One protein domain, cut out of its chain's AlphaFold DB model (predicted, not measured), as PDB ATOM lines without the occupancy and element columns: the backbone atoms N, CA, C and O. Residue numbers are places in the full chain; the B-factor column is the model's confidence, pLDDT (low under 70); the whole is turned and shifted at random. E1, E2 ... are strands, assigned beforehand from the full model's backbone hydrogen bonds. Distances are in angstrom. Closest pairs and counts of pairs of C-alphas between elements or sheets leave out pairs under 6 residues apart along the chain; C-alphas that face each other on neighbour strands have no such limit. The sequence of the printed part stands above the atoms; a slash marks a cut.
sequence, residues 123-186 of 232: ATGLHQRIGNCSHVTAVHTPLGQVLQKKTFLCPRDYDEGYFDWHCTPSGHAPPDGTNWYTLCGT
ATOM      1  N   ALA A 123     -36.287  37.673  30.893       92.38
ATOM      2  CA  ALA A 123     -36.291  38.139  32.272       92.38
ATOM      3  C   ALA A 123     -35.246  39.245  32.457       92.38
ATOM      4  O   ALA A 123     -34.070  38.977  32.710       92.38
ATOM      5  N   THR A 124     -35.677  40.501  32.327       92.94
ATOM      6  CA  THR A 124     -34.841  41.681  32.597       92.94
ATOM      7  C   THR A 124     -35.097  42.179  34.008       92.94
ATOM      8  O   THR A 124     -36.223  42.553  34.328       92.94
ATOM      9  N   GLY A 125     -34.065  42.226  34.844       93.12
ATOM     10  CA  GLY A 125     -34.222  42.730  36.202       93.12
ATOM     11  C   GLY A 125     -32.989  42.551  37.070       93.12
ATOM     12  O   GLY A 125     -31.885  42.318  36.575       93.12
ATOM     13  N   LEU A 126     -33.211  42.676  38.378       93.56
ATOM     14  CA  LEU A 126     -32.200  42.419  39.391       93.56
ATOM     15  C   LEU A 126     -31.999  40.910  39.540       93.56
ATOM     16  O   LEU A 126     -32.883  40.201  40.018       93.56
ATOM     17  N   HIS A 127     -30.808  40.453  39.182       91.19
ATOM     18  CA  HIS A 127     -30.384  39.064  39.278       91.19
ATOM     19  C   HIS A 127     -29.148  38.933  40.168       91.19
ATOM     20  O   HIS A 127     -28.561  39.919  40.627       91.19
ATOM     21  N   GLN A 128     -28.729  37.690  40.419       89.06
ATOM     22  CA  GLN A 128     -27.482  37.421  41.131       89.06
ATOM     23  C   GLN A 128     -26.308  38.071  40.388       89.06
ATOM     24  O   GLN A 128     -26.170  37.939  39.172       89.06
ATOM     25  N   ARG A 129     -25.462  38.793  41.126       90.12
ATOM     26  CA  ARG A 129     -24.350  39.555  40.552       90.12
ATOM     27  C   ARG A 129     -23.365  38.626  39.837       90.12
ATOM     28  O   ARG A 129     -22.977  37.604  40.403       90.12
ATOM     29  N   ILE A 130     -22.944  39.002  38.631       89.06
ATOM     30  CA  ILE A 130     -21.909  38.278  37.877       89.06
ATOM     31  C   ILE A 130     -20.539  38.606  38.471       89.06
ATOM     32  O   ILE A 130     -20.285  39.752  38.850       89.06
ATOM     33  N   GLY A 131     -19.664  37.615  38.603       87.38
ATOM     34  CA  GLY A 131     -18.353  37.813  39.214       87.38
ATOM     35  C   GLY A 131     -17.534  36.531  39.320       87.38
ATOM     36  O   GLY A 131     -17.760  35.561  38.603       87.38
ATOM     37  N   ASN A 132     -16.558  36.532  40.228       86.06
ATOM     38  CA  ASN A 132     -15.568  35.461  40.319       86.06
ATOM     39  C   ASN A 132     -16.174  34.125  40.790       86.06
ATOM     40  O   ASN A 132     -16.771  34.039  41.864       86.06
ATOM     41  N   CYS A 133     -15.902  33.067  40.026       82.81
ATOM     42  CA  CYS A 133     -16.393  31.707  40.245       82.81
ATOM     43  C   CYS A 133     -15.785  30.940  41.401       82.81
ATOM     44  O   CYS A 133     -16.349  29.934  41.819       82.81
ATOM     45  N   SER A 134     -14.676  31.426  41.944       85.25
ATOM     46  CA  SER A 134     -14.010  30.782  43.077       85.25
ATOM     47  C   SER A 134     -14.626  31.175  44.423       85.25
ATOM     48  O   SER A 134     -14.322  30.560  45.441       85.25
ATOM     49  N   HIS A 135     -15.477  32.208  44.457       85.62
ATOM     50  CA  HIS A 135     -16.110  32.656  45.692       85.62
ATOM     51  C   HIS A 135     -17.372  31.852  45.986       85.62
ATOM     52  O   HIS A 135     -18.385  31.967  45.292       85.62
ATOM     53  N   VAL A 136     -17.308  31.087  47.071       86.56
ATOM     54  CA  VAL A 136     -18.438  30.360  47.640       86.56
ATOM     55  C   VAL A 136     -18.851  30.974  48.973       86.56
ATOM     56  O   VAL A 136     -18.019  31.472  49.735       86.56
ATOM     57  N   THR A 137     -20.148  30.950  49.245       85.81
ATOM     58  CA  THR A 137     -20.752  31.292  50.526       85.81
ATOM     59  C   THR A 137     -21.419  30.063  51.123       85.81
ATOM     60  O   THR A 137     -22.124  29.308  50.450       85.81
ATOM     61  N   ALA A 138     -21.212  29.894  52.424       84.56
ATOM     62  CA  ALA A 138     -21.895  28.887  53.213       84.56
ATOM     63  C   ALA A 138     -23.380  29.258  53.362       84.56
ATOM     64  O   ALA A 138     -23.717  30.351  53.820       84.56
ATOM     65  N   VAL A 139     -24.261  28.338  52.985       81.12
ATOM     66  CA  VAL A 139     -25.708  28.414  53.179       81.12
ATOM     67  C   VAL A 139     -26.084  27.408  54.257       81.12
ATOM     68  O   VAL A 139     -25.855  26.205  54.124       81.12
ATOM     69  N   HIS A 140     -26.660  27.915  55.343       79.06
ATOM     70  CA  HIS A 140     -27.136  27.086  56.442       79.06
ATOM     71  C   HIS A 140     -28.543  26.587  56.133       79.06
ATOM     72  O   HIS A 140     -29.471  27.380  55.968       79.06
ATOM     73  N   THR A 141     -28.706  25.269  56.058       70.75
ATOM     74  CA  THR A 141     -30.033  24.656  55.952       70.75
ATOM     75  C   THR A 141     -30.731  24.614  57.310       70.75
ATOM     76  O   THR A 141     -30.065  24.611  58.350       70.75
ATOM     77  N   PRO A 142     -32.070  24.504  57.331       68.69
ATOM     78  CA  PRO A 142     -32.834  24.348  58.568       68.69
ATOM     79  C   PRO A 142     -32.423  23.142  59.432       68.69
ATOM     80  O   PRO A 142     -32.674  23.162  60.632       68.69
ATOM     81  N   LEU A 143     -31.775  22.113  58.862       70.88
ATOM     82  CA  LEU A 143     -31.254  20.958  59.620       70.88
ATOM     83  C   LEU A 143     -29.795  21.125  60.061       70.88
ATOM     84  O   LEU A 143     -29.167  20.161  60.492       70.88
ATOM     85  N   GLY A 144     -29.229  22.326  59.928       71.38
ATOM     86  CA  GLY A 144     -27.859  22.624  60.339       71.38
ATOM     87  C   GLY A 144     -26.775  22.113  59.385       71.38
ATOM     88  O   GLY A 144     -25.594  22.265  59.690       71.38
ATOM     89  N   GLN A 145     -27.128  21.550  58.224       73.50
ATOM     90  CA  GLN A 145     -26.146  21.213  57.192       73.50
ATOM     91  C   GLN A 145     -25.656  22.495  56.511       73.50
ATOM     92  O   GLN A 145     -26.460  23.371  56.169       73.50
ATOM     93  N   VAL A 146     -24.343  22.595  56.309       78.88
ATOM     94  CA  VAL A 146     -23.704  23.712  55.608       78.88
ATOM     95  C   VAL A 146     -23.491  23.310  54.154       78.88
ATOM     96  O   VAL A 146     -22.571  22.553  53.853       78.88
ATOM     97  N   LEU A 147     -24.338  23.816  53.257       78.06
ATOM     98  CA  LEU A 147     -24.118  23.687  51.817       78.06
ATOM     99  C   LEU A 147     -23.299  24.872  51.317       78.06
ATOM    100  O   LEU A 147     -23.424  25.987  51.815       78.06
ATOM    101  N   GLN A 148     -22.453  24.639  50.319       81.62
ATOM    102  CA  GLN A 148     -21.694  25.700  49.664       81.62
ATOM    103  C   GLN A 148     -22.439  26.125  48.403       81.62
ATOM    104  O   GLN A 148     -22.729  25.296  47.544       81.62
ATOM    105  N   LYS A 149     -22.741  27.418  48.278       84.19
ATOM    106  CA  LYS A 149     -23.301  28.007  47.057       84.19
ATOM    107  C   LYS A 149     -22.307  29.018  46.489       84.19
ATOM    108  O   LYS A 149     -21.653  29.726  47.245       84.19
ATOM    109  N   LYS A 150     -22.200  29.134  45.163       84.31
ATOM    110  CA  LYS A 150     -21.424  30.213  44.525       84.31
ATOM    111  C   LYS A 150     -22.040  31.579  44.855       84.31
ATOM    112  O   LYS A 150     -23.239  31.789  44.650       84.31
ATOM    113  N   THR A 151     -21.226  32.516  45.341       85.19
ATOM    114  CA  THR A 151     -21.653  33.876  45.718       85.19
ATOM    115  C   THR A 151     -22.050  34.703  44.502       85.19
ATOM    116  O   THR A 151     -23.001  35.485  44.550       85.19
ATOM    117  N   PHE A 152     -21.347  34.507  43.390       88.00
ATOM    118  CA  PHE A 152     -21.587  35.184  42.121       88.00
ATOM    119  C   PHE A 152     -22.110  34.201  41.076       88.00
ATOM    120  O   PHE A 152     -21.794  33.011  41.126       88.00
ATOM    121  N   LEU A 153     -22.906  34.704  40.130       86.94
ATOM    122  CA  LEU A 153     -23.272  33.924  38.954       86.94
ATOM    123  C   LEU A 153     -22.049  33.803  38.045       86.94
ATOM    124  O   LEU A 153     -21.351  34.789  37.803       86.94
ATOM    125  N   CYS A 154     -21.825  32.595  37.536       85.50
ATOM    126  CA  CYS A 154     -20.657  32.247  36.746       85.50
ATOM    127  C   CYS A 154     -21.014  31.826  35.335       85.50
ATOM    128  O   CYS A 154     -21.270  30.648  35.118       85.50
ATOM    129  N   PRO A 155     -20.937  32.745  34.359       83.50
ATOM    130  CA  PRO A 155     -21.301  32.442  32.979       83.50
ATOM    131  C   PRO A 155     -20.486  31.313  32.339       83.50
ATOM    132  O   PRO A 155     -20.951  30.681  31.403       83.50
ATOM    133  N   ARG A 156     -19.258  31.066  32.821       80.62
ATOM    134  CA  ARG A 156     -18.358  30.026  32.290       80.62
ATOM    135  C   ARG A 156     -18.615  28.629  32.849       80.62
ATOM    136  O   ARG A 156     -18.151  27.663  32.264       80.62
ATOM    137  N   ASP A 157     -19.268  28.549  34.002       78.69
ATOM    138  CA  ASP A 157     -19.478  27.314  34.763       78.69
ATOM    139  C   ASP A 157     -20.941  27.268  35.225       78.69
ATOM    140  O   ASP A 157     -21.251  27.176  36.420       78.69
ATOM    141  N   TYR A 158     -21.821  27.487  34.243       74.69
ATOM    142  CA  TYR A 158     -23.270  27.431  34.355       74.69
ATOM    143  C   TYR A 158     -23.752  26.228  33.539       74.69
ATOM    144  O   TYR A 158     -23.732  26.260  32.313       74.69
ATOM    145  N   ASP A 159     -24.113  25.157  34.240       70.50
ATOM    146  CA  ASP A 159     -24.548  23.865  33.675       70.50
ATOM    147  C   ASP A 159     -26.069  23.824  33.408       70.50
ATOM    148  O   ASP A 159     -26.626  22.936  32.770       70.50
ATOM    149  N   GLU A 160     -26.792  24.831  33.886       70.25
ATOM    150  CA  GLU A 160     -28.238  24.910  33.741       70.25
ATOM    151  C   GLU A 160     -28.581  25.501  32.367       70.25
ATOM    152  O   GLU A 160     -28.817  26.696  32.218       70.25
ATOM    153  N   GLY A 161     -28.612  24.659  31.333       80.38
ATOM    154  CA  GLY A 161     -28.892  25.048  29.942       80.38
ATOM    155  C   GLY A 161     -30.298  25.601  29.656       80.38
ATOM    156  O   GLY A 161     -30.741  25.490  28.518       80.38
ATOM    157  N   TYR A 162     -31.000  26.155  30.653       85.94
ATOM    158  CA  TYR A 162     -32.353  26.732  30.578       85.94
ATOM    159  C   TYR A 162     -32.368  28.223  30.227       85.94
ATOM    160  O   TYR A 162     -33.367  28.730  29.714       85.94
ATOM    161  N   PHE A 163     -31.290  28.941  30.551       88.75
ATOM    162  CA  PHE A 163     -31.175  30.372  30.304       88.75
ATOM    163  C   PHE A 163     -29.792  30.731  29.783       88.75
ATOM    164  O   PHE A 163     -28.780  30.205  30.242       88.75
ATOM    165  N   ASP A 164     -29.749  31.684  28.864       89.38
ATOM    166  CA  ASP A 164     -28.512  32.236  28.332       89.38
ATOM    167  C   ASP A 164     -28.650  33.757  28.086       89.38
ATOM    168  O   ASP A 164     -29.578  34.423  28.564       89.38
ATOM    169  N   TRP A 165     -27.706  34.306  27.320       90.62
ATOM    170  CA  TRP A 165     -27.684  35.709  26.916       90.62
ATOM    171  C   TRP A 165     -27.837  35.902  25.400       90.62
ATOM    172  O   TRP A 165     -27.477  36.968  24.892       90.62
ATOM    173  N   HIS A 166     -28.378  34.925  24.658       90.25
ATOM    174  CA  HIS A 166     -28.445  34.998  23.187       90.25
ATOM    175  C   HIS A 166     -29.311  36.164  22.691       90.25
ATOM    176  O   HIS A 166     -29.061  36.722  21.627       90.25
ATOM    177  N   CYS A 167     -30.329  36.555  23.463       87.25
ATOM    178  CA  CYS A 167     -31.235  37.651  23.122       87.25
ATOM    179  C   CYS A 167     -30.692  39.041  23.499       87.25
ATOM    180  O   CYS A 167     -31.352  40.050  23.231       87.25
ATOM    181  N   THR A 168     -29.517  39.116  24.134       88.62
ATOM    182  CA  THR A 168     -28.862  40.393  24.446       88.62
ATOM    183  C   THR A 168     -28.183  40.975  23.199       88.62
ATOM    184  O   THR A 168     -27.743  40.214  22.340       88.62
ATOM    185  N   PRO A 169     -28.026  42.310  23.087       86.00
ATOM    186  CA  PRO A 169     -27.348  42.924  21.939       86.00
ATOM    187  C   PRO A 169     -25.911  42.426  21.735       86.00
ATOM    188  O   PRO A 169     -25.416  42.412  20.614       86.00
ATOM    189  N   SER A 170     -25.240  42.027  22.819       84.56
ATOM    190  CA  SER A 170     -23.897  41.454  22.792       84.56
ATOM    191  C   SER A 170     -23.879  39.969  22.436       84.56
ATOM    192  O   SER A 170     -22.815  39.478  22.077       84.56
ATOM    193  N   GLY A 171     -24.993  39.239  22.572       84.06
ATOM    194  CA  GLY A 171     -25.050  37.776  22.440       84.06
ATOM    195  C   GLY A 171     -24.212  37.014  23.478       84.06
ATOM    196  O   GLY A 171     -24.001  35.815  23.344       84.06
ATOM    197  N   HIS A 172     -23.706  37.711  24.498       86.00
ATOM    198  CA  HIS A 172     -22.771  37.200  25.500       86.00
ATOM    199  C   HIS A 172     -23.140  37.735  26.881       86.00
ATOM    200  O   HIS A 172     -23.792  38.779  26.995       86.00
ATOM    201  N   ALA A 173     -22.670  37.036  27.914       85.94
ATOM    202  CA  ALA A 173     -22.888  37.418  29.300       85.94
ATOM    203  C   ALA A 173     -22.421  38.861  29.585       85.94
ATOM    204  O   ALA A 173     -21.381  39.287  29.068       85.94
ATOM    205  N   PRO A 174     -23.169  39.615  30.409       88.00
ATOM    206  CA  PRO A 174     -22.788  40.962  30.784       88.00
ATOM    207  C   PRO A 174     -21.508  40.959  31.631       88.00
ATOM    208  O   PRO A 174     -21.154  39.941  32.229       88.00
ATOM    209  N   PRO A 175     -20.800  42.098  31.688       87.62
ATOM    210  CA  PRO A 175     -19.518  42.190  32.371       87.62
ATOM    211  C   PRO A 175     -19.630  41.932  33.876       87.62
ATOM    212  O   PRO A 175     -20.672  42.161  34.504       87.62
ATOM    213  N   ASP A 176     -18.512  41.499  34.459       88.19
ATOM    214  CA  ASP A 176     -18.392  41.243  35.892       88.19
ATOM    215  C   ASP A 176     -18.813  42.465  36.718       88.19
ATOM    216  O   ASP A 176     -18.525  43.620  36.403       88.19
ATOM    217  N   GLY A 177     -19.508  42.198  37.816       86.75
ATOM    218  CA  GLY A 177     -20.019  43.207  38.726       86.75
ATOM    219  C   GLY A 177     -21.416  43.721  38.379       86.75
ATOM    220  O   GLY A 177     -21.975  44.452  39.201       86.75
ATOM    221  N   THR A 178     -22.004  43.322  37.250       88.69
ATOM    222  CA  THR A 178     -23.393  43.653  36.905       88.69
ATOM    223  C   THR A 178     -24.385  42.802  37.695       88.69
ATOM    224  O   THR A 178     -24.218  41.596  37.877       88.69
ATOM    225  N   ASN A 179     -25.423  43.451  38.213       91.44
ATOM    226  CA  ASN A 179     -26.543  42.831  38.924       91.44
ATOM    227  C   ASN A 179     -27.883  43.058  38.212       91.44
ATOM    228  O   ASN A 179     -28.867  42.424  38.566       91.44
ATOM    229  N   TRP A 180     -27.926  43.948  37.219       92.75
ATOM    230  CA  TRP A 180     -29.105  44.203  36.405       92.75
ATOM    231  C   TRP A 180     -28.835  43.773  34.970       92.75
ATOM    232  O   TRP A 180     -28.052  44.414  34.267       92.75
ATOM    233  N   TYR A 181     -29.450  42.677  34.540       91.12
ATOM    234  CA  TYR A 181     -29.266  42.147  33.193       91.12
ATOM    235  C   TYR A 181     -30.494  41.384  32.698       91.12
ATOM    236  O   TYR A 181     -31.442  41.135  33.442       91.12
ATOM    237  N   THR A 182     -30.480  41.052  31.410       91.94
ATOM    238  CA  THR A 182     -31.517  40.254  30.758       91.94
ATOM    239  C   THR A 182     -31.039  38.821  30.607       91.94
ATOM    240  O   THR A 182     -29.949  38.592  30.086       91.94
ATOM    241  N   LEU A 183     -31.871  37.882  31.048       91.31
ATOM    242  CA  LEU A 183     -31.751  36.456  30.759       91.31
ATOM    243  C   LEU A 183     -32.773  36.061  29.695       91.31
ATOM    244  O   LEU A 183     -33.899  36.575  29.681       91.31
ATOM    245  N   CYS A 184     -32.372  35.147  28.827       91.62
ATOM    246  CA  CYS A 184     -33.158  34.657  27.706       91.62
ATOM    247  C   CYS A 184     -33.417  33.170  27.932       91.62
ATOM    248  O   CYS A 184     -32.477  32.439  28.229       91.62
ATOM    249  N   GLY A 185     -34.671  32.727  27.845       91.94
ATOM    250  CA  GLY A 185     -34.985  31.301  27.939       91.94
ATOM    251  C   GLY A 185     -34.480  30.548  26.712       91.94
ATOM    252  O   GLY A 185     -34.562  31.050  25.591       91.94
ATOM    253  N   THR A 186     -33.953  29.349  26.916       91.88
ATOM    254  CA  THR A 186     -33.545  28.443  25.839       91.88
ATOM    255  C   THR A 186     -34.664  27.445  25.539       91.88
ATOM    256  O   THR A 186     -35.487  27.112  26.394       91.88
TER     257      THR A 186
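AT A GLANCE: This is residues 123 to 186 of the 232 residues of the protein "Predicted protein" of Nematostella vectensis (UniProt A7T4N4). There is little regular structure: a body of loops around the two-stranded pair E1 and E4 makes one end, and the hairpin of E2 and E3 reaches away from it to the other. The printed part has 64 residues, with no named helix and four strands, E1 to E4, in two antiparallel sheets; the class is all strand, though the strands hold only 20 residues. It is loose, radius of gyration of the C-alphas 13.4 A, spanning 43 by 22 by 20 A.

IN THESE COORDINATES: E1, residues 123 to 126, begins at C-alpha 123 (-36.291, 38.139, 32.272). E2 is residues 136 to 140, 12.8 A, and E3 146 to 150, 13.0 A. E4, residues 180 to 185, 16.5 A, ends at C-alpha 185 (-34.985, 31.301, 27.939).

HOW THE PARTS SIT: E1 and E4 are antiparallel at 153 degrees, with N 123 and O 183 2.9 A apart. Residues 163 to 164 pair antiparallel with 184 to 185 of E4. E2 and E3, a hairpin with a tight link, are antiparallel at 144 degrees, with N 137 and O 149 2.8 A apart. E2 and E4 are apart.

THE WHOLE: The C-alphas farthest apart, Leu 143 and Pro 169, are 43.8 A apart. The printed part has no cut; the link E3 to E4, 29 residues, is long. Only residue 142 has pLDDT under 70.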